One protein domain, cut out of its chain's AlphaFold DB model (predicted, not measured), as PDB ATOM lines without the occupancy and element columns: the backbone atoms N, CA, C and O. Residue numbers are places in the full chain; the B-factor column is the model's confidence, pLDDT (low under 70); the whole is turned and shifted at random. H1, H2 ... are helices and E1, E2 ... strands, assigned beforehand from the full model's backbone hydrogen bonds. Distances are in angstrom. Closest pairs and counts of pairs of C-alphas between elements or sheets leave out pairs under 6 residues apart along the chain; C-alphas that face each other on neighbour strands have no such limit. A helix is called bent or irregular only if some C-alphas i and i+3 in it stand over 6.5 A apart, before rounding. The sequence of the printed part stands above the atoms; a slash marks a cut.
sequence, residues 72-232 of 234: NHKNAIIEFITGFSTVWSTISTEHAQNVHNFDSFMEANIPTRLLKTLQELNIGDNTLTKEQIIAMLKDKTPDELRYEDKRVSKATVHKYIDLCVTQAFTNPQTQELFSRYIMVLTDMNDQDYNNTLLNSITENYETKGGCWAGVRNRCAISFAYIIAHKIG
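Overview. This is residues 72 to 232 of the 234 residues of an uncharacterized protein of Holosporales bacterium (UniProt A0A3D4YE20). A small two-stranded hairpin, E1 and E2, packs with E1 on H6 at one end of a helical bundle whose middle is H7. On one side of H7 lies a long helical hairpin of H1 and the bent H2, whose turn sticks out at residues 92 to 97; on the other side are H3, H4 and H6, while H5 crosses H7 at a steep tilt and also packs on H3 with its residues 175 to 182. The printed part has 161 residues, with seven named helices and two named strands in the order H1 H2 H3 E1 E2 H4 H5 H6 H7; the sheet is antiparallel, and the class is mostly helix. The whole is compact, with a radius of gyration of the C-alphas of 15.3 A and spans of 42 by 41 by 28 A.

Along the chain. E1 is residues 144 to 147 and E2 is residues 150 to 153. H4, residues 154 to 168, measures 20.6 A, and H6, residues 191 to 207, 23.3 A. H7, residues 212 to 230, measures 26.7 A and ends at C-alpha 230 (137.175, 157.682, 144.616). H5, residues 172 to 188, measures 24.4 A; H3 is residues 130 to 139. H1, residues 72 to 89, measures 25.2 A and begins at C-alpha 72 (149.881, 152.299, 150.361). H2, residues 97 to 120, was assigned as one helix by its hydrogen bonds but is bent, with C-alphas 108 and 111 6.7 A apart; its arms are H2a, residues 97 to 108, and H2b, residues 111 to 120, itself irregular, with C-alphas 112 and 115 6.52 A apart.

Arrangement. E1 and E2 form an antiparallel hairpin, with N 145 and O 152 2.9 A apart, within hydrogen-bond range. The closest C-alphas of E1 and H6, Tyr 147 and Asn 199, are 6.1 A apart. H6 and H7 form a helical hairpin, touching at Ile 201 and Val 215, 5.8 A, at a shallow tilt of 21 degrees. H7 is the hub, touching five helices; among them, H5 runs the same way at a steep tilt of 45 degrees, closest at Tyr 181 and Phe 223, 6.3 A. H4 touches H3 at Lys 138 and His 158, 5.9 A. H1 and H2a form a helical hairpin, closest at Val 87 and Phe 102, 6.3 A. Every O i to N i+4 pair is within hydrogen-bond range in H1, H2a, H3, H4, H5, H6 and H7, against 4 of 6 in H2b.

Size, cuts and confidence. The C-alphas farthest apart, of Asn 72 and Ser 153, are 43.4 A apart. The printed part has no cut and no long link. Mean pLDDT of the printed part is 86.8; residues 90 to 99 and 208 to 209 are under 70.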
ATOM      1  N   ASN A  72     150.186 153.034 149.133       91.69
ATOM      2  CA  ASN A  72     149.881 152.299 150.361       91.69
ATOM      3  C   ASN A  72     148.391 152.371 150.715       91.69
ATOM      4  O   ASN A  72     147.811 151.353 151.082       91.69
ATOM      5  N   HIS A  73     147.759 153.539 150.553       92.62
ATOM      6  CA  HIS A  73     146.321 153.692 150.796       92.62
ATOM      7  C   HIS A  73     145.503 152.850 149.808       92.62
ATOM      8  O   HIS A  73     144.583 152.138 150.206       92.62
ATOM      9  N   LYS A  74     145.871 152.884 148.519       90.88
ATOM     10  CA  LYS A  74     145.205 152.088 147.477       90.88
ATOM     11  C   LYS A  74     145.315 150.593 147.765       90.88
ATOM     12  O   LYS A  74     144.303 149.898 147.771       90.88
ATOM     13  N   ASN A  75     146.521 150.125 148.088       91.25
ATOM     14  CA  ASN A  75     146.767 148.726 148.427       91.25
ATOM     15  C   ASN A  75     145.985 148.296 149.670       91.25
ATOM     16  O   ASN A  75     145.409 147.218 149.663       91.25
ATOM     17  N   ALA A  76     145.891 149.135 150.707       92.44
ATOM     18  CA  ALA A  76     145.134 148.800 151.913       92.44
ATOM     19  C   ALA A  76     143.635 148.583 151.636       92.44
ATOM     20  O   ALA A  76     143.044 147.650 152.181       92.44
ATOM     21  N   ILE A  77     143.027 149.408 150.775       90.75
ATOM     22  CA  ILE A  77     141.619 149.253 150.377       90.75
ATOM     23  C   ILE A  77     141.427 148.027 149.478       90.75
ATOM     24  O   ILE A  77     140.495 147.256 149.702       90.75
ATOM     25  N   ILE A  78     142.322 147.798 148.511       89.06
ATOM     26  CA  ILE A  78     142.273 146.605 147.654       89.06
ATOM     27  C   ILE A  78     142.443 145.333 148.493       89.06
ATOM     28  O   ILE A  78     141.659 144.405 148.349       89.06
ATOM     29  N   GLU A  79     143.407 145.288 149.414       88.50
ATOM     30  CA  GLU A  79     143.616 144.153 150.324       88.50
ATOM     31  C   GLU A  79     142.379 143.879 151.183       88.50
ATOM     32  O   GLU A  79     142.018 142.720 151.386       88.50
ATOM     33  N   PHE A  80     141.705 144.927 151.663       90.88
ATOM     34  CA  PHE A  80     140.454 144.784 152.404       90.88
ATOM     35  C   PHE A  80     139.357 144.140 151.544       90.88
ATOM     36  O   PHE A  80     138.731 143.170 151.973       90.88
ATOM     37  N   ILE A  81     139.160 144.639 150.320       86.56
ATOM     38  CA  ILE A  81     138.155 144.134 149.376       86.56
ATOM     39  C   ILE A  81     138.468 142.690 148.949       86.56
ATOM     40  O   ILE A  81     137.602 141.819 149.018       86.56
ATOM     41  N   THR A  82     139.705 142.408 148.547       83.69
ATOM     42  CA  THR A  82     140.137 141.078 148.096       83.69
ATOM     43  C   THR A  82     140.141 140.066 149.239       83.69
ATOM     44  O   THR A  82     139.743 138.915 149.052       83.69
ATOM     45  N   GLY A  83     140.548 140.486 150.440       80.94
ATOM     46  CA  GLY A  83     140.479 139.665 151.647       80.94
ATOM     47  C   GLY A  83     139.038 139.293 151.992       80.94
ATOM     48  O   GLY A  83     138.761 138.118 152.227       80.94
ATOM     49  N   PHE A  84     138.112 140.257 151.909       83.69
ATOM     50  CA  PHE A  84     136.676 139.994 152.011       83.69
ATOM     51  C   PHE A  84     136.232 138.934 150.990       83.69
ATOM     52  O   PHE A  84     135.646 137.926 151.382       83.69
ATOM     53  N   SER A  85     136.549 139.125 149.705       78.50
ATOM     54  CA  SER A  85     136.124 138.220 148.628       78.50
ATOM     55  C   SER A  85     136.681 136.807 148.800       78.50
ATOM     56  O   SER A  85     135.982 135.839 148.521       78.50
ATOM     57  N   THR A  86     137.909 136.685 149.308       79.31
ATOM     58  CA  THR A  86     138.557 135.394 149.577       79.31
ATOM     59  C   THR A  86     137.891 134.676 150.743       79.31
ATOM     60  O   THR A  86     137.538 133.507 150.630       79.31
ATOM     61  N   VAL A  87     137.677 135.362 151.871       77.06
ATOM     62  CA  VAL A  87     136.985 134.746 153.013       77.06
ATOM     63  C   VAL A  87     135.576 134.336 152.595       77.06
ATOM     64  O   VAL A  87     135.164 133.219 152.887       77.06
ATOM     65  N   TRP A  88     134.877 135.186 151.840       72.25
ATOM     66  CA  TRP A  88     133.542 134.901 151.326       72.25
ATOM     67  C   TRP A  88     133.501 133.703 150.366       72.25
ATOM     68  O   TRP A  88     132.624 132.856 150.504       72.25
ATOM     69  N   SER A  89     134.449 133.578 149.434       71.38
ATOM     70  CA  SER A  89     134.485 132.455 148.482       71.38
ATOM     71  C   SER A  89     134.814 131.116 149.146       71.38
ATOM     72  O   SER A  89     134.421 130.064 148.645       71.38
ATOM     73  N   THR A  90     135.482 131.139 150.303       68.75
ATOM     74  CA  THR A  90     135.731 129.933 151.109       68.75
ATOM     75  C   THR A  90     134.526 129.489 151.940       68.75
ATOM     76  O   THR A  90     134.551 128.393 152.504       68.75
ATOM     77  N   ILE A  91     133.455 130.291 151.999       63.91
ATOM     78  CA  ILE A  91     132.188 129.907 152.628       63.91
ATOM     79  C   ILE A  91     131.481 128.904 151.705       63.91
ATOM     80  O   ILE A  91     130.648 129.266 150.877       63.91
ATOM     81  N   SER A  92     131.813 127.620 151.839       53.78
ATOM     82  CA  SER A  92     131.010 126.544 151.258       53.78
ATOM     83  C   SER A  92     129.718 126.356 152.066       53.78
ATOM     84  O   SER A  92     129.632 126.712 153.244       53.78
ATOM     85  N   THR A  93     128.696 125.782 151.427       51.50
ATOM     86  CA  THR A  93     127.347 125.516 151.968       51.50
ATOM     87  C   THR A  93     127.305 124.600 153.196       51.50
ATOM     88  O   THR A  93     126.230 124.321 153.724       51.50
ATOM     89  N   GLU A  94     128.454 124.137 153.676       44.44
ATOM     90  CA  GLU A  94     128.575 123.285 154.843       44.44
ATOM     91  C   GLU A  94     129.358 124.035 155.939       44.44
ATOM     92  O   GLU A  94     130.567 124.196 155.845       44.44
ATOM     93  N   HIS A  95     128.647 124.383 157.022       45.88
ATOM     94  CA  HIS A  95     129.118 124.732 158.382       45.88
ATOM     95  C   HIS A  95     129.035 126.213 158.813       45.88
ATOM     96  O   HIS A  95     129.570 127.133 158.198       45.88
ATOM     97  N   ALA A  96     128.425 126.415 159.989       50.19
ATOM     98  CA  ALA A  96     128.316 127.684 160.717       50.19
ATOM     99  C   ALA A  96     129.676 128.301 161.118       50.19
ATOM    100  O   ALA A  96     129.755 129.501 161.381       50.19
ATOM    101  N   GLN A  97     130.762 127.517 161.092       52.81
ATOM    102  CA  GLN A  97     132.139 127.978 161.318       52.81
ATOM    103  C   GLN A  97     132.543 129.119 160.358       52.81
ATOM    104  O   GLN A  97     133.346 129.983 160.706       52.81
ATOM    105  N   ASN A  98     131.940 129.156 159.167       61.34
ATOM    106  CA  ASN A  98     132.311 130.071 158.091       61.34
ATOM    107  C   ASN A  98     131.850 131.523 158.336       61.34
ATOM    108  O   ASN A  98     132.535 132.461 157.933       61.34
ATOM    109  N   VAL A  99     130.744 131.729 159.062       64.12
ATOM    110  CA  VAL A  99     130.258 133.078 159.425       64.12
ATOM    111  C   VAL A  99     131.128 133.700 160.522       64.12
ATOM    112  O   VAL A  99     131.422 134.889 160.481       64.12
ATOM    113  N   HIS A 100     131.633 132.897 161.461       71.88
ATOM    114  CA  HIS A 100     132.543 133.387 162.500       71.88
ATOM    115  C   HIS A 100     133.913 133.790 161.941       71.88
ATOM    116  O   HIS A 100     134.485 134.785 162.385       71.88
ATOM    117  N   ASN A 101     134.423 133.064 160.940       76.19
ATOM    118  CA  ASN A 101     135.643 133.452 160.223       76.19
ATOM    119  C   ASN A 101     135.452 134.784 159.491       76.19
ATOM    120  O   ASN A 101     136.337 135.640 159.507       76.19
ATOM    121  N   PHE A 102     134.272 134.969 158.898       79.94
ATOM    122  CA  PHE A 102     133.882 136.216 158.262       79.94
ATOM    123  C   PHE A 102     133.848 137.383 159.252       79.94
ATOM    124  O   PHE A 102     134.520 138.391 159.039       79.94
ATOM    125  N   ASP A 103     133.139 137.232 160.370       82.25
ATOM    126  CA  ASP A 103     133.066 138.268 161.400       82.25
ATOM    127  C   ASP A 103     134.442 138.586 161.993       82.25
ATOM    128  O   ASP A 103     134.784 139.759 162.138       82.25
ATOM    129  N   SER A 104     135.270 137.566 162.230       87.00
ATOM    130  CA  SER A 104     136.640 137.729 162.733       87.00
ATOM    131  C   SER A 104     137.521 138.511 161.756       87.00
ATOM    132  O   SER A 104     138.269 139.401 162.166       87.00
ATOM    133  N   PHE A 105     137.423 138.222 160.451       89.06
ATOM    134  CA  PHE A 105     138.128 138.990 159.425       89.06
ATOM    135  C   PHE A 105     137.699 140.460 159.456       89.06
ATOM    136  O   PHE A 105     138.549 141.353 159.444       89.06
ATOM    137  N   MET A 106     136.392 140.713 159.519       90.56
ATOM    138  CA  MET A 106     135.844 142.066 159.508       90.56
ATOM    139  C   MET A 106     136.261 142.852 160.754       90.56
ATOM    140  O   MET A 106     136.708 143.990 160.637       90.56
ATOM    141  N   GLU A 107     136.214 142.242 161.934       90.19
ATOM    142  CA  GLU A 107     136.632 142.872 163.192       90.19
ATOM    143  C   GLU A 107     138.124 143.197 163.233       90.19
ATOM    144  O   GLU A 107     138.516 144.243 163.748       90.19
ATOM    145  N   ALA A 108     138.964 142.353 162.631       90.62
ATOM    146  CA  ALA A 108     140.392 142.624 162.533       90.62
ATOM    147  C   ALA A 108     140.715 143.739 161.519       90.62
ATOM    148  O   ALA A 108     141.611 144.557 161.758       90.62
ATOM    149  N   ASN A 109     140.006 143.783 160.384       91.44
ATOM    150  CA  ASN A 109     140.411 144.588 159.226       91.44
ATOM    151  C   ASN A 109     139.631 145.897 159.042       91.44
ATOM    152  O   ASN A 109     140.191 146.840 158.481       91.44
ATOM    153  N   ILE A 110     138.394 146.014 159.540       93.56
ATOM    154  CA  ILE A 110     137.667 147.296 159.545       93.56
ATOM    155  C   ILE A 110     138.500 148.393 160.229       93.56
ATOM    156  O   ILE A 110     138.757 149.406 159.577       93.56
ATOM    157  N   PRO A 111     138.979 148.236 161.480       89.56
ATOM    158  CA  PRO A 111     139.735 149.301 162.137       89.56
ATOM    159  C   PRO A 111     141.108 149.537 161.498       89.56
ATOM    160  O   PRO A 111     141.515 150.679 161.301       89.56
ATOM    161  N   THR A 112     141.833 148.465 161.172       88.38
ATOM    162  CA  THR A 112     143.258 148.550 160.816       88.38
ATOM    163  C   THR A 112     143.516 148.871 159.348       88.38
ATOM    164  O   THR A 112     144.568 149.429 159.035       88.38
ATOM    165  N   ARG A 113     142.584 148.526 158.452       90.31
ATOM    166  CA  ARG A 113     142.706 148.764 157.009       90.31
ATOM    167  C   ARG A 113     141.751 149.848 156.555       90.31
ATOM    168  O   ARG A 113     142.208 150.890 156.094       90.31
ATOM    169  N   LEU A 114     140.447 149.630 156.722       94.00
ATOM    170  CA  LEU A 114     139.441 150.545 156.191       94.00
ATOM    171  C   LEU A 114     139.448 151.879 156.948       94.00
ATOM    172  O   LEU A 114     139.826 152.895 156.373       94.00
ATOM    173  N   LEU A 115     139.099 151.886 158.238       94.06
ATOM    174  CA  LEU A 115     138.968 153.122 159.019       94.06
ATOM    175  C   LEU A 115     140.281 153.899 159.108       94.06
ATOM    176  O   LEU A 115     140.269 155.113 158.929       94.06
ATOM    177  N   LYS A 116     141.414 153.213 159.296       92.69
ATOM    178  CA  LYS A 116     142.731 153.858 159.278       92.69
ATOM    179  C   LYS A 116     143.000 154.593 157.960       92.69
ATOM    180  O   LYS A 116     143.398 155.754 157.986       92.69
ATOM    181  N   THR A 117     142.727 153.962 156.817       92.12
ATOM    182  CA  THR A 117     142.920 154.609 155.507       92.12
ATOM    183  C   THR A 117     141.989 155.811 155.337       92.12
ATOM    184  O   THR A 117     142.398 156.846 154.816       92.12
ATOM    185  N   LEU A 118     140.743 155.712 155.812       91.44
ATOM    186  CA  LEU A 118     139.787 156.824 155.785       91.44
ATOM    187  C   LEU A 118     140.236 157.996 156.660       91.44
ATOM    188  O   LEU A 118     140.099 159.146 156.250       91.44
ATOM    189  N   GLN A 119     140.792 157.714 157.839       90.94
ATOM    190  CA  GLN A 119     141.365 158.718 158.733       90.94
ATOM    191  C   GLN A 119     142.552 159.432 158.077       90.94
ATOM    192  O   GLN A 119     142.579 160.657 158.039       90.94
ATOM    193  N   GLU A 120     143.501 158.684 157.508       90.88
ATOM    194  CA  GLU A 120     144.694 159.238 156.849       90.88
ATOM    195  C   GLU A 120     144.346 160.092 155.619       90.88
ATOM    196  O   GLU A 120     145.011 161.089 155.336       90.88
ATOM    197  N   LEU A 121     143.280 159.726 154.902       89.00
ATOM    198  CA  LEU A 121     142.782 160.463 153.742       89.00
ATOM    199  C   LEU A 121     141.757 161.554 154.089       89.00
ATOM    200  O   LEU A 121     141.308 162.249 153.180       89.00
ATOM    201  N   ASN A 122     141.383 161.715 155.363       87.94
ATOM    202  CA  ASN A 122     140.303 162.603 155.812       87.94
ATOM    203  C   ASN A 122     138.984 162.391 155.040       87.94
ATOM    204  O   ASN A 122     138.343 163.347 154.607       87.94
ATOM    205  N   ILE A 123     138.587 161.131 154.822       88.44
ATOM    206  CA  ILE A 123     137.351 160.801 154.102       88.44
ATOM    207  C   ILE A 123     136.204 160.557 155.079       88.44
ATOM    208  O   ILE A 123     136.231 159.578 155.836       88.44
ATOM    209  N   GLY A 124     135.187 161.421 154.982       85.25
ATOM    210  CA  GLY A 124     134.002 161.441 155.839       85.25
ATOM    211  C   GLY A 124     134.376 161.768 157.282       85.25
ATOM    212  O   GLY A 124     135.270 161.140 157.842       85.25
ATOM    213  N   ASP A 125     133.712 162.720 157.925       85.25
ATOM    214  CA  ASP A 125     134.022 162.987 159.329       85.25
ATOM    215  C   ASP A 125     133.386 161.929 160.242       85.25
ATOM    216  O   ASP A 125     132.369 161.312 159.929       85.25
ATOM    217  N   ASN A 126     133.997 161.714 161.407       88.00
ATOM    218  CA  ASN A 126     133.409 160.910 162.476       88.00
ATOM    219  C   ASN A 126     132.731 161.821 163.514       88.00
ATOM    220  O   ASN A 126     133.110 161.841 164.683       88.00
ATOM    221  N   THR A 127     131.787 162.648 163.068       89.75
ATOM    222  CA  THR A 127     131.140 163.673 163.911       89.75
ATOM    223  C   THR A 127     129.656 163.416 164.135       89.75
ATOM    224  O   THR A 127     129.068 164.012 165.037       89.75
ATOM    225  N   LEU A 128     129.043 162.521 163.353       93.62
ATOM    226  CA  LEU A 128     127.625 162.218 163.480       93.62
ATOM    227  C   LEU A 128     127.342 161.416 164.754       93.62
ATOM    228  O   LEU A 128     127.903 160.348 165.000       93.62
ATOM    229  N   THR A 129     126.404 161.928 165.542       95.25
ATOM    230  CA  THR A 129     125.795 161.225 166.673       95.25
ATOM    231  C   THR A 129     124.844 160.126 166.196       95.25
ATOM    232  O   THR A 129     124.392 160.108 165.048       95.25
ATOM    233  N   LYS A 130     124.476 159.227 167.113       95.94
ATOM    234  CA  LYS A 130     123.495 158.161 166.868       95.94
ATOM    235  C   LYS A 130     122.180 158.723 166.329       95.94
ATOM    236  O   LYS A 130     121.638 158.225 165.347       95.94
ATOM    237  N   GLU A 131     121.678 159.769 166.976       97.38
ATOM    238  CA  GLU A 131     120.409 160.412 166.657       97.38
ATOM    239  C   GLU A 131     120.452 161.072 165.275       97.38
ATOM    240  O   GLU A 131     119.493 160.950 164.513       97.38
ATOM    241  N   GLN A 132     121.577 161.702 164.914       97.38
ATOM    242  CA  GLN A 132     121.774 162.269 163.576       97.38
ATOM    243  C   GLN A 132     121.781 161.183 162.501       97.38
ATOM    244  O   GLN A 132     121.079 161.318 161.503       97.38
ATOM    245  N   ILE A 133     122.495 160.077 162.724       96.38
ATOM    246  CA  ILE A 133     122.519 158.946 161.789       96.38
ATOM    247  C   ILE A 133     121.116 158.375 161.570       96.38
ATOM    248  O   ILE A 133     120.698 158.185 160.426       96.38
ATOM    249  N   ILE A 134     120.365 158.139 162.648       97.56
ATOM    250  CA  ILE A 134     118.983 157.656 162.557       97.56
ATOM    251  C   ILE A 134     118.129 158.636 161.750       97.56
ATOM    252  O   ILE A 134     117.415 158.213 160.840       97.56
ATOM    253  N   ALA A 135     118.202 159.933 162.059       97.38
ATOM    254  CA  ALA A 135     117.419 160.953 161.371       97.38
ATOM    255  C   ALA A 135     117.731 160.997 159.868       97.38
ATOM    256  O   ALA A 135     116.807 160.972 159.057       97.38
ATOM    257  N   MET A 136     119.013 160.975 159.493       96.44
ATOM    258  CA  MET A 136     119.453 161.011 158.095       96.44
ATOM    259  C   MET A 136     118.990 159.777 157.312       96.44
ATOM    260  O   MET A 136     118.461 159.907 156.211       96.44
ATOM    261  N   LEU A 137     119.106 158.576 157.886       95.94
ATOM    262  CA  LEU A 137     118.624 157.354 157.230       95.94
ATOM    263  C   LEU A 137     117.097 157.350 157.071       95.94
ATOM    264  O   LEU A 137     116.576 156.944 156.029       95.94
ATOM    265  N   LYS A 138     116.365 157.820 158.089       97.25
ATOM    266  CA  LYS A 138     114.898 157.895 158.055       97.25
ATOM    267  C   LYS A 138     114.386 158.908 157.036       97.25
ATOM    268  O   LYS A 138     113.377 158.621 156.387       97.25
ATOM    269  N   ASP A 139     115.075 160.037 156.887       95.81
ATOM    270  CA  ASP A 139     114.785 161.061 155.877       95.81
ATOM    271  C   ASP A 139     114.912 160.493 154.457       95.81
ATOM    272  O   ASP A 139     113.999 160.628 153.643       95.81
ATOM    273  N   LYS A 140     115.976 159.723 154.197       93.75
ATOM    274  CA  LYS A 140     116.222 159.065 152.900       93.75
ATOM    275  C   LYS A 140     115.361 157.824 152.635       93.75
ATOM    276  O   LYS A 140     115.463 157.234 151.560       93.75
ATOM    277  N   THR A 141     114.520 157.413 153.587       95.00
ATOM    278  CA  THR A 141     113.677 156.221 153.440       95.00
ATOM    279  C   THR A 141     112.457 156.514 152.547       95.00
ATOM    280  O   THR A 141     111.639 157.379 152.902       95.00
ATOM    281  N   PRO A 142     112.275 155.782 151.428       93.44
ATOM    282  CA  PRO A 142     111.093 155.919 150.578       93.44
ATOM    283  C   PRO A 142     109.834 155.396 151.284       93.44
ATOM    284  O   PRO A 142     109.921 154.647 152.255       93.44
ATOM    285  N   ASP A 143     108.651 155.748 150.778       93.19
ATOM    286  CA  ASP A 143     107.377 155.265 151.340       93.19
ATOM    287  C   ASP A 143     107.257 153.730 151.290       93.19
ATOM    288  O   ASP A 143     106.749 153.097 152.220       93.19
ATOM    289  N   GLU A 144     107.801 153.131 150.228       92.62
ATOM    290  CA  GLU A 144     107.956 151.689 150.053       92.62
ATOM    291  C   GLU A 144     109.396 151.397 149.616       92.62
ATOM    292  O   GLU A 144     109.815 151.793 148.525       92.62
ATOM    293  N   LEU A 145     110.153 150.691 150.457       92.00
ATOM    294  CA  LEU A 145     111.472 150.189 150.089       92.00
ATOM    295  C   LEU A 145     111.315 148.844 149.383       92.00
ATOM    296  O   LEU A 145     110.641 147.934 149.879       92.00
ATOM    297  N   ARG A 146     111.950 148.722 148.218       86.56
ATOM    298  CA  ARG A 146     111.944 147.503 147.412       86.56
ATOM    299  C   ARG A 146     113.319 146.866 147.433       86.56
ATOM    300  O   ARG A 146     114.297 147.497 147.036       86.56
ATOM    301  N   TYR A 147     113.363 145.603 147.829       77.50
ATOM    302  CA  TYR A 147     114.534 144.758 147.656       77.50
ATOM    303  C   TYR A 147     114.071 143.365 147.233       77.50
ATOM    304  O   TYR A 147     113.100 142.836 147.778       77.50
ATOM    305  N   GLU A 148     114.737 142.802 146.224       79.69
ATOM    306  CA  GLU A 148     114.303 141.568 145.555       79.69
ATOM    307  C   GLU A 148     112.813 141.637 145.151       79.69
ATOM    308  O   GLU A 148     112.381 142.619 144.545       79.69
ATOM    309  N   ASP A 149     112.024 140.623 145.513       81.31
ATOM    310  CA  ASP A 149     110.581 140.548 145.261       81.31
ATOM    311  C   ASP A 149     109.741 141.069 146.448       81.31
ATOM    312  O   ASP A 149     108.516 140.924 146.469       81.31
ATOM    313  N   LYS A 150     110.382 141.678 147.457       83.88
ATOM    314  CA  LYS A 150     109.734 142.168 148.678       83.88
ATOM    315  C   LYS A 150     109.500 143.674 148.646       83.88
ATOM    316  O   LYS A 150     110.248 144.458 148.058       83.88
ATOM    317  N   ARG A 151     108.437 144.080 149.339       91.50
ATOM    318  CA  ARG A 151     108.048 145.473 149.564       91.50
ATOM    319  C   ARG A 151     107.900 145.692 151.056       91.50
ATOM    320  O   ARG A 151     107.098 145.013 151.694       91.50
ATOM    321  N   VAL A 152     108.672 146.622 151.600       92.38
ATOM    322  CA  VAL A 152     108.672 146.922 153.032       92.38
ATOM    323  C   VAL A 152     108.246 148.365 153.241       92.38
ATOM    324  O   VAL A 152     108.753 149.282 152.595       92.38
ATOM    325  N   SER A 153     107.282 148.562 154.140       96.19
ATOM    326  CA  SER A 153     106.748 149.891 154.440       96.19
ATOM    327  C   SER A 153     107.796 150.781 155.111       96.19
ATOM    328  O   SER A 153     108.607 150.298 155.907       96.19
ATOM    329  N   LYS A 154     107.726 152.094 154.870       96.56
ATOM    330  CA  LYS A 154     108.576 153.099 155.530       96.56
ATOM    331  C   LYS A 154     108.626 152.955 157.050       96.56
ATOM    332  O   LYS A 154     109.705 152.990 157.631       96.56
ATOM    333  N   ALA A 155     107.478 152.728 157.691       96.94
ATOM    334  CA  ALA A 155     107.395 152.552 159.142       96.94
ATOM    335  C   ALA A 155     108.186 151.325 159.631       96.94
ATOM    336  O   ALA A 155     108.869 151.381 160.655       96.94
ATOM    337  N   THR A 156     108.140 150.224 158.877       95.38
ATOM    338  CA  THR A 156     108.918 149.018 159.181       95.38
ATOM    339  C   THR A 156     110.417 149.264 158.994       95.38
ATOM    340  O   THR A 156     111.202 148.923 159.877       95.38
ATOM    341  N   VAL A 157     110.821 149.916 157.898       96.00
ATOM    342  CA  VAL A 157     112.232 150.272 157.662       96.00
ATOM    343  C   VAL A 157     112.753 151.191 158.771       96.00
ATOM    344  O   VAL A 157     113.838 150.961 159.298       96.00
ATOM    345  N   HIS A 158     111.961 152.178 159.197       97.81
ATOM    346  CA  HIS A 158     112.294 153.065 160.318       97.81
ATOM    347  C   HIS A 158     112.566 152.291 161.610       97.81
ATOM    348  O   HIS A 158     113.570 152.557 162.267       97.81
ATOM    349  N   LYS A 159     111.734 151.292 161.933       96.38
ATOM    350  CA  LYS A 159     111.958 150.400 163.080       96.38
ATOM    351  C   LYS A 159     113.281 149.634 162.957       96.38
ATOM    352  O   LYS A 159     113.993 149.491 163.948       96.38
ATOM    353  N   TYR A 160     113.626 149.138 161.768       95.69
ATOM    354  CA  TYR A 160     114.889 148.423 161.554       95.69
ATOM    355  C   TYR A 160     116.109 149.333 161.640       95.69
ATOM    356  O   TYR A 160     117.115 148.923 162.214       95.69
ATOM    357  N   ILE A 161     116.007 150.573 161.156       96.69
ATOM    358  CA  ILE A 161     117.039 151.596 161.356       96.69
ATOM    359  C   ILE A 161     117.266 151.821 162.853       96.69
ATOM    360  O   ILE A 161     118.407 151.746 163.303       96.69
ATOM    361  N   ASP A 162     116.201 152.031 163.634       96.31
ATOM    362  CA  ASP A 162     116.320 152.272 165.078       96.31
ATOM    363  C   ASP A 162     117.021 151.112 165.794       96.31
ATOM    364  O   ASP A 162     117.960 151.332 166.565       96.31
ATOM    365  N   LEU A 163     116.594 149.874 165.520       93.88
ATOM    366  CA  LEU A 163     117.179 148.671 166.112       93.88
ATOM    367  C   LEU A 163     118.648 148.498 165.711       93.88
ATOM    368  O   LEU A 163     119.501 148.297 166.577       93.88
ATOM    369  N   CYS A 164     118.940 148.615 164.415       94.12
ATOM    370  CA  CYS A 164     120.281 148.447 163.873       94.12
ATOM    371  C   CYS A 164     121.247 149.473 164.440       94.12
ATOM    372  O   CYS A 164     122.287 149.105 164.980       94.12
ATOM    373  N   VAL A 165     120.910 150.758 164.330       95.12
ATOM    374  CA  VAL A 165     121.813 151.835 164.731       95.12
ATOM    375  C   VAL A 165     121.994 151.835 166.247       95.12
ATOM    376  O   VAL A 165     123.117 151.973 166.717       95.12
ATOM    377  N   THR A 166     120.939 151.588 167.032       94.44
ATOM    378  CA  THR A 166     121.063 151.514 168.498       94.44
ATOM    379  C   THR A 166     122.028 150.416 168.939       94.44
ATOM    380  O   THR A 166     122.846 150.653 169.826       94.44
ATOM    381  N   GLN A 167     121.969 149.236 168.316       90.50
ATOM    382  CA  GLN A 167     122.882 148.137 168.638       90.50
ATOM    383  C   GLN A 167     124.291 148.370 168.088       90.50
ATOM    384  O   GLN A 167     125.261 148.170 168.807       90.50
ATOM    385  N   ALA A 168     124.413 148.843 166.847       87.44
ATOM    386  CA  ALA A 168     125.694 149.185 166.231       87.44
ATOM    387  C   ALA A 168     126.473 150.218 167.064       87.44
ATOM    388  O   ALA A 168     127.698 150.150 167.173       87.44
ATOM    389  N   PHE A 169     125.753 151.137 167.713       91.00
ATOM    390  CA  PHE A 169     126.320 152.158 168.584       91.00
ATOM    391  C   PHE A 169     126.774 151.654 169.962       91.00
ATOM    392  O   PHE A 169     127.170 152.463 170.793       91.00
ATOM    393  N   THR A 170     126.804 150.350 170.227       89.50
ATOM    394  CA  THR A 170     127.535 149.815 171.390       89.50
ATOM    395  C   THR A 170     129.015 149.549 171.084       89.50
ATOM    396  O   THR A 170     129.797 149.323 172.004       89.50
ATOM    397  N   ASN A 171     129.422 149.617 169.808       89.56
ATOM    398  CA  ASN A 171     130.787 149.366 169.348       89.56
ATOM    399  C   ASN A 171     131.394 150.626 168.681       89.56
ATOM    400  O   ASN A 171     130.929 151.016 167.609       89.56
ATOM    401  N   PRO A 172     132.459 151.240 169.240       90.06
ATOM    402  CA  PRO A 172     133.023 152.496 168.723       90.06
ATOM    403  C   PRO A 172     133.497 152.453 167.263       90.06
ATOM    404  O   PRO A 172     133.327 153.418 166.527       90.06
ATOM    405  N   GLN A 173     134.054 151.328 166.810       89.56
ATOM    406  CA  GLN A 173     134.514 151.187 165.420       89.56
ATOM    407  C   GLN A 173     133.331 151.161 164.450       89.56
ATOM    408  O   GLN A 173     133.393 151.697 163.348       89.56
ATOM    409  N   THR A 174     132.229 150.549 164.874       90.50
ATOM    410  CA  THR A 174     131.001 150.499 164.084       90.50
ATOM    411  C   THR A 174     130.328 151.869 164.054       90.50
ATOM    412  O   THR A 174     129.879 152.287 162.991       90.50
ATOM    413  N   GLN A 175     130.327 152.607 165.169       92.19
ATOM    414  CA  GLN A 175     129.883 154.007 165.193       92.19
ATOM    415  C   GLN A 175     130.639 154.847 164.161       92.19
ATOM    416  O   GLN A 175     130.014 155.498 163.325       92.19
ATOM    417  N   GLU A 176     131.975 154.779 164.182       93.94
ATOM    418  CA  GLU A 176     132.818 155.518 163.244       93.94
ATOM    419  C   GLU A 176     132.534 155.126 161.792       93.94
ATOM    420  O   GLU A 176     132.389 155.998 160.935       93.94
ATOM    421  N   LEU A 177     132.392 153.826 161.516       94.88
ATOM    422  CA  LEU A 177     132.053 153.334 160.184       94.88
ATOM    423  C   LEU A 177     130.739 153.937 159.669       94.88
ATOM    424  O   LEU A 177     130.701 154.436 158.547       94.88
ATOM    425  N   PHE A 178     129.673 153.899 160.475       94.88
ATOM    426  CA  PHE A 178     128.376 154.460 160.089       94.88
ATOM    427  C   PHE A 178     128.447 155.977 159.901       94.88
ATOM    428  O   PHE A 178     127.905 156.487 158.923       94.88
ATOM    429  N   SER A 179     129.127 156.681 160.810       94.44
ATOM    430  CA  SER A 179     129.284 158.138 160.774       94.44
ATOM    431  C   SER A 179     129.939 158.586 159.467       94.44
ATOM    432  O   SER A 179     129.335 159.317 158.678       94.44
ATOM    433  N   ARG A 180     131.108 158.015 159.153       94.56
ATOM    434  CA  ARG A 180     131.843 158.325 157.922       94.56
ATOM    435  C   ARG A 180     131.075 157.917 156.674       94.56
ATOM    436  O   ARG A 180     131.026 158.682 155.714       94.56
ATOM    437  N   TYR A 181     130.469 156.726 156.674       94.69
ATOM    438  CA  TYR A 181     129.762 156.231 155.498       94.69
ATOM    439  C   TYR A 181     128.565 157.123 155.155       94.69
ATOM    440  O   TYR A 181     128.405 157.516 154.005       94.69
ATOM    441  N   ILE A 182     127.762 157.513 156.147       94.69
ATOM    442  CA  ILE A 182     126.582 158.358 155.927       94.69
ATOM    443  C   ILE A 182     126.964 159.766 155.486       94.69
ATOM    444  O   ILE A 182     126.282 160.326 154.627       94.69
ATOM    445  N   MET A 183     128.055 160.328 156.011       92.62
ATOM    446  CA  MET A 183     128.575 161.597 155.498       92.62
ATOM    447  C   MET A 183     128.930 161.494 154.019       92.62
ATOM    448  O   MET A 183     128.432 162.279 153.219       92.62
ATOM    449  N   VAL A 184     129.674 160.456 153.630       91.25
ATOM    450  CA  VAL A 184     130.033 160.232 152.224       91.25
ATOM    451  C   VAL A 184     128.790 160.031 151.351       91.25
ATOM    452  O   VAL A 184     128.696 160.635 150.288       91.25
ATOM    453  N   LEU A 185     127.797 159.255 151.796       91.12
ATOM    454  CA  LEU A 185     126.533 159.085 151.061       91.12
ATOM    455  C   LEU A 185     125.745 160.392 150.910       91.12
ATOM    456  O   LEU A 185     125.074 160.597 149.895       91.12
ATOM    457  N   THR A 186     125.814 161.264 151.912       89.62
ATOM    458  CA  THR A 186     125.166 162.580 151.887       89.62
ATOM    459  C   THR A 186     125.856 163.499 150.889       89.62
ATOM    460  O   THR A 186     125.168 164.132 150.091       89.62
ATOM    461  N   ASP A 187     127.189 163.496 150.867       87.06
ATOM    462  CA  ASP A 187     127.991 164.277 149.922       87.06
ATOM    463  C   ASP A 187     127.808 163.802 148.474       87.06
ATOM    464  O   ASP A 187     127.790 164.618 147.555       87.06
ATOM    465  N   MET A 188     127.636 162.491 148.258       85.19
ATOM    466  CA  MET A 188     127.296 161.926 146.942       85.19
ATOM    467  C   MET A 188     125.907 162.341 146.474       85.19
ATOM    468  O   MET A 188     125.670 162.437 145.274       85.19
ATOM    469  N   ASN A 189     124.979 162.510 147.419       85.94
ATOM    470  CA  ASN A 189     123.562 162.741 147.163       85.94
ATOM    471  C   ASN A 189     122.961 161.765 146.123       85.94
ATOM    472  O   ASN A 189     122.122 162.139 145.304       85.94
ATOM    473  N   ASP A 190     123.391 160.500 146.165       84.00
ATOM    474  CA  ASP A 190     122.964 159.453 145.234       84.00
ATOM    475  C   ASP A 190     121.986 158.489 145.925       84.00
ATOM    476  O   ASP A 190     122.305 157.835 146.929       84.00
ATOM    477  N   GLN A 191     120.762 158.413 145.402       86.06
ATOM    478  CA  GLN A 191     119.699 157.612 145.997       86.06
ATOM    479  C   GLN A 191     119.953 156.100 145.878       86.06
ATOM    480  O   GLN A 191     119.496 155.354 146.743       86.06
ATOM    481  N   ASP A 192     120.699 155.626 144.878       85.88
ATOM    482  CA  ASP A 192     120.953 154.193 144.686       85.88
ATOM    483  C   ASP A 192     121.896 153.646 145.764       85.88
ATOM    484  O   ASP A 192     121.662 152.573 146.338       85.88
ATOM    485  N   TYR A 193     122.918 154.419 146.127       86.44
ATOM    486  CA  TYR A 193     123.801 154.072 147.241       86.44
ATOM    487  C   TYR A 193     123.077 154.145 148.595       86.44
ATOM    488  O   TYR A 193     123.236 153.249 149.429       86.44
ATOM    489  N   ASN A 194     122.208 155.143 148.792       88.75
ATOM    490  CA  ASN A 194     121.344 155.208 149.977       88.75
ATOM    491  C   ASN A 194     120.410 153.987 150.064       88.75
ATOM    492  O   ASN A 194     120.323 153.340 151.110       88.75
ATOM    493  N   ASN A 195     119.772 153.607 148.955       89.12
ATOM    494  CA  ASN A 195     118.918 152.421 148.886       89.12
ATOM    495  C   ASN A 195     119.704 151.135 149.171       89.12
ATOM    496  O   ASN A 195     119.172 150.234 149.810       89.12
ATOM    497  N   THR A 196     120.972 151.048 148.767       87.81
ATOM    498  CA  THR A 196     121.835 149.891 149.062       87.81
ATOM    499  C   THR A 196     122.060 149.718 150.569       87.81
ATOM    500  O   THR A 196     121.972 148.600 151.090       87.81
ATOM    501  N   LEU A 197     122.281 150.817 151.297       91.62
ATOM    502  CA  LEU A 197     122.385 150.799 152.757       91.62
ATOM    503  C   LEU A 197     121.045 150.428 153.415       91.62
ATOM    504  O   LEU A 197     120.997 149.535 154.265       91.62
ATOM    505  N   LEU A 198     119.944 151.046 152.983       94.25
ATOM    506  CA  LEU A 198     118.607 150.747 153.505       94.25
ATOM    507  C   LEU A 198     118.190 149.292 153.241       94.25
ATOM    508  O   LEU A 198     117.615 148.649 154.122       94.25
ATOM    509  N   ASN A 199     118.525 148.745 152.072       90.19
ATOM    510  CA  ASN A 199     118.307 147.342 151.728       90.19
ATOM    511  C   ASN A 199     119.167 146.424 152.595       90.19
ATOM    512  O   ASN A 199     118.668 145.418 153.088       90.19
ATOM    513  N   SER A 200     120.424 146.792 152.857       89.62
ATOM    514  CA  SER A 200     121.304 146.019 153.740       89.62
ATOM    515  C   SER A 200     120.754 145.920 155.162       89.62
ATOM    516  O   SER A 200     120.793 144.837 155.747       89.62
ATOM    517  N   ILE A 201     120.213 147.018 155.700       91.94
ATOM    518  CA  ILE A 201     119.515 147.025 156.992       91.94
ATOM    519  C   ILE A 201     118.255 146.157 156.896       91.94
ATOM    520  O   ILE A 201     118.084 145.214 157.664       91.94
ATOM    521  N   THR A 202     117.385 146.438 155.930       90.88
ATOM    522  CA  THR A 202     116.059 145.814 155.846       90.88
ATOM    523  C   THR A 202     116.137 144.309 155.613       90.88
ATOM    524  O   THR A 202     115.537 143.546 156.364       90.88
ATOM    525  N   GLU A 203     116.923 143.855 154.634       86.50
ATOM    526  CA  GLU A 203     117.101 142.430 154.332       86.50
ATOM    527  C   GLU A 203     117.599 141.669 155.566       86.50
ATOM    528  O   GLU A 203     117.111 140.579 155.874       86.50
ATOM    529  N   ASN A 204     118.538 142.253 156.310       84.88
ATOM    530  CA  ASN A 204     119.136 141.608 157.468       84.88
ATOM    531  C   ASN A 204     118.139 141.428 158.629       84.88
ATOM    532  O   ASN A 204     118.146 140.391 159.295       84.88
ATOM    533  N   TYR A 205     117.245 142.394 158.847       85.94
ATOM    534  CA  TYR A 205     116.210 142.301 159.883       85.94
ATOM    535  C   TYR A 205     114.980 141.489 159.454       85.94
ATOM    536  O   TYR A 205     114.357 140.855 160.298       85.94
ATOM    537  N   GLU A 206     114.677 141.428 158.158       83.88
ATOM    538  CA  GLU A 206     113.592 140.597 157.617       83.88
ATOM    539  C   GLU A 206     113.957 139.112 157.502       83.88
ATOM    540  O   GLU A 206     113.076 138.258 157.562       83.88
ATOM    541  N   THR A 207     115.232 138.785 157.258       70.69
ATOM    542  CA  THR A 207     115.623 137.417 156.857       70.69
ATOM    543  C   THR A 207     116.747 136.794 157.681       70.69
ATOM    544  O   THR A 207     116.891 135.576 157.652       70.69
ATOM    545  N   LYS A 208     117.535 137.577 158.433       58.59
ATOM    546  CA  LYS A 208     118.798 137.112 159.058       58.59
ATOM    547  C   LYS A 208     118.831 137.287 160.573       58.59
ATOM    548  O   LYS A 208     119.886 137.492 161.165       58.59
ATOM    549  N   GLY A 209     117.661 137.263 161.206       65.38
ATOM    550  CA  GLY A 209     117.536 137.374 162.662       65.38
ATOM    551  C   GLY A 209     117.893 138.749 163.240       65.38
ATOM    552  O   GLY A 209     117.940 138.885 164.457       65.38
ATOM    553  N   GLY A 210     118.132 139.772 162.405       73.06
ATOM    554  CA  GLY A 210     118.348 141.148 162.865       73.06
ATOM    555  C   GLY A 210     119.701 141.415 163.524       73.06
ATOM    556  O   GLY A 210     119.789 142.248 164.423       73.06
ATOM    557  N   CYS A 211     120.766 140.729 163.095       82.75
ATOM    558  CA  CYS A 211     122.106 140.938 163.649       82.75
ATOM    559  C   CYS A 211     122.791 142.192 163.073       82.75
ATOM    560  O   CYS A 211     123.136 142.229 161.890       82.75
ATOM    561  N   TRP A 212     123.064 143.197 163.907       86.38
ATOM    562  CA  TRP A 212     123.750 144.428 163.490       86.38
ATOM    563  C   TRP A 212     125.156 144.188 162.903       86.38
ATOM    564  O   TRP A 212     125.589 144.955 162.045       86.38
ATOM    565  N   ALA A 213     125.855 143.112 163.293       86.38
ATOM    566  CA  ALA A 213     127.176 142.769 162.749       86.38
ATOM    567  C   ALA A 213     127.112 142.425 161.248       86.38
ATOM    568  O   ALA A 213     127.970 142.849 160.472       86.38
ATOM    569  N   GLY A 214     126.038 141.759 160.807       83.94
ATOM    570  CA  GLY A 214     125.792 141.504 159.385       83.94
ATOM    571  C   GLY A 214     125.623 142.801 158.587       83.94
ATOM    572  O   GLY A 214     126.171 142.940 157.490       83.94
ATOM    573  N   VAL A 215     124.939 143.792 159.170       88.56
ATOM    574  CA  VAL A 215     124.795 145.126 158.565       88.56
ATOM    575  C   VAL A 215     126.134 145.864 158.542       88.56
ATOM    576  O   VAL A 215     126.511 146.367 157.484       88.56
ATOM    577  N   ARG A 216     126.888 145.878 159.654       90.31
ATOM    578  CA  ARG A 216     128.247 146.451 159.738       90.31
ATOM    579  C   ARG A 216     129.118 145.942 158.596       90.31
ATOM    580  O   ARG A 216     129.738 146.742 157.898       90.31
ATOM    581  N   ASN A 217     129.147 144.626 158.385       88.25
ATOM    582  CA  ASN A 217     130.028 144.026 157.392       88.25
ATOM    583  C   ASN A 217     129.665 144.485 155.971       88.25
ATOM    584  O   ASN A 217     130.532 144.933 155.223       88.25
ATOM    585  N   ARG A 218     128.372 144.471 155.626       86.06
ATOM    586  CA  ARG A 218     127.869 144.964 154.331       86.06
ATOM    587  C   ARG A 218     128.147 146.450 154.110       86.06
ATOM    588  O   ARG A 218     128.517 146.837 152.999       86.06
ATOM    589  N   CYS A 219     128.013 147.265 155.157       89.88
ATOM    590  CA  CYS A 219     128.360 148.685 155.114       89.88
ATOM    591  C   CYS A 219     129.846 148.877 154.818       89.88
ATOM    592  O   CYS A 219     130.186 149.634 153.918       89.88
ATOM    593  N   ALA A 220     130.723 148.159 155.523       91.69
ATOM    594  CA  ALA A 220     132.166 148.285 155.354       91.69
ATOM    595  C   ALA A 220     132.627 147.953 153.930       91.69
ATOM    596  O   ALA A 220     133.436 148.680 153.365       91.69
ATOM    597  N   ILE A 221     132.078 146.898 153.324       88.75
ATOM    598  CA  ILE A 221     132.417 146.506 151.949       88.75
ATOM    599  C   ILE A 221     131.899 147.540 150.952       88.75
ATOM    600  O   ILE A 221     132.665 148.027 150.127       88.75
ATOM    601  N   SER A 222     130.617 147.909 151.053       88.25
ATOM    602  CA  SER A 222     130.011 148.910 150.160       88.25
ATOM    603  C   SER A 222     130.778 150.228 150.223       88.25
ATOM    604  O   SER A 222     131.076 150.837 149.196       88.25
ATOM    605  N   PHE A 223     131.168 150.630 151.433       91.75
ATOM    606  CA  PHE A 223     131.960 151.824 151.642       91.75
ATOM    607  C   PHE A 223     133.364 151.686 151.044       91.75
ATOM    608  O   PHE A 223     133.796 152.571 150.311       91.75
ATOM    609  N   ALA A 224     134.051 150.561 151.257       90.81
ATOM    610  CA  ALA A 224     135.359 150.306 150.656       90.81
ATOM    611  C   ALA A 224     135.333 150.399 149.118       90.81
ATOM    612  O   ALA A 224     136.248 150.984 148.545       90.81
ATOM    613  N   TYR A 225     134.278 149.912 148.452       87.62
ATOM    614  CA  TYR A 225     134.120 150.044 146.995       87.62
ATOM    615  C   TYR A 225     133.968 151.496 146.533       87.62
ATOM    616  O   TYR A 225     134.632 151.911 145.583       87.62
ATOM    617  N   ILE A 226     133.140 152.293 147.219       87.25
ATOM    618  CA  ILE A 226     133.002 153.732 146.927       87.25
ATOM    619  C   ILE A 226     134.363 154.420 147.030       87.25
ATOM    620  O   ILE A 226     134.750 155.207 146.164       87.25
ATOM    621  N   ILE A 227     135.108 154.092 148.082       88.44
ATOM    622  CA  ILE A 227     136.412 154.679 148.366       88.44
ATOM    623  C   ILE A 227     137.440 154.252 147.327       88.44
ATOM    624  O   ILE A 227     138.183 155.104 146.849       88.44
ATOM    625  N   ALA A 228     137.455 152.976 146.937       87.56
ATOM    626  CA  ALA A 228     138.355 152.449 145.920       87.56
ATOM    627  C   ALA A 228     138.213 153.203 144.589       87.56
ATOM    628  O   ALA A 228     139.220 153.647 144.035       87.56
ATOM    629  N   HIS A 229     136.979 153.438 144.135       84.25
ATOM    630  CA  HIS A 229     136.724 154.262 142.953       84.25
ATOM    631  C   HIS A 229     137.165 155.709 143.156       84.25
ATOM    632  O   HIS A 229     137.826 156.298 142.303       84.25
ATOM    633  N   LYS A 230     136.852 156.287 144.319       79.88
ATOM    634  CA  LYS A 230     137.175 157.682 144.616       79.88
ATOM    635  C   LYS A 230     138.684 157.941 144.595       79.88
ATOM    636  O   LYS A 230     139.113 158.941 144.032       79.88
ATOM    637  N   ILE A 231     139.493 157.045 145.157       82.88
ATOM    638  CA  ILE A 231     140.958 157.194 145.212       82.88
ATOM    639  C   ILE A 231     141.677 156.675 143.954       82.88
ATOM    640  O   ILE A 231     142.912 156.671 143.912       82.88
ATOM    641  N   GLY A 232     140.936 156.218 142.938       80.75
ATOM    642  CA  GLY A 232     141.491 155.633 141.717       80.75
ATOM    643  C   GLY A 232     142.320 154.379 142.000       80.75
ATOM    644  O   GLY A 232     143.469 154.280 141.555       80.75
TER     645      GLY A 232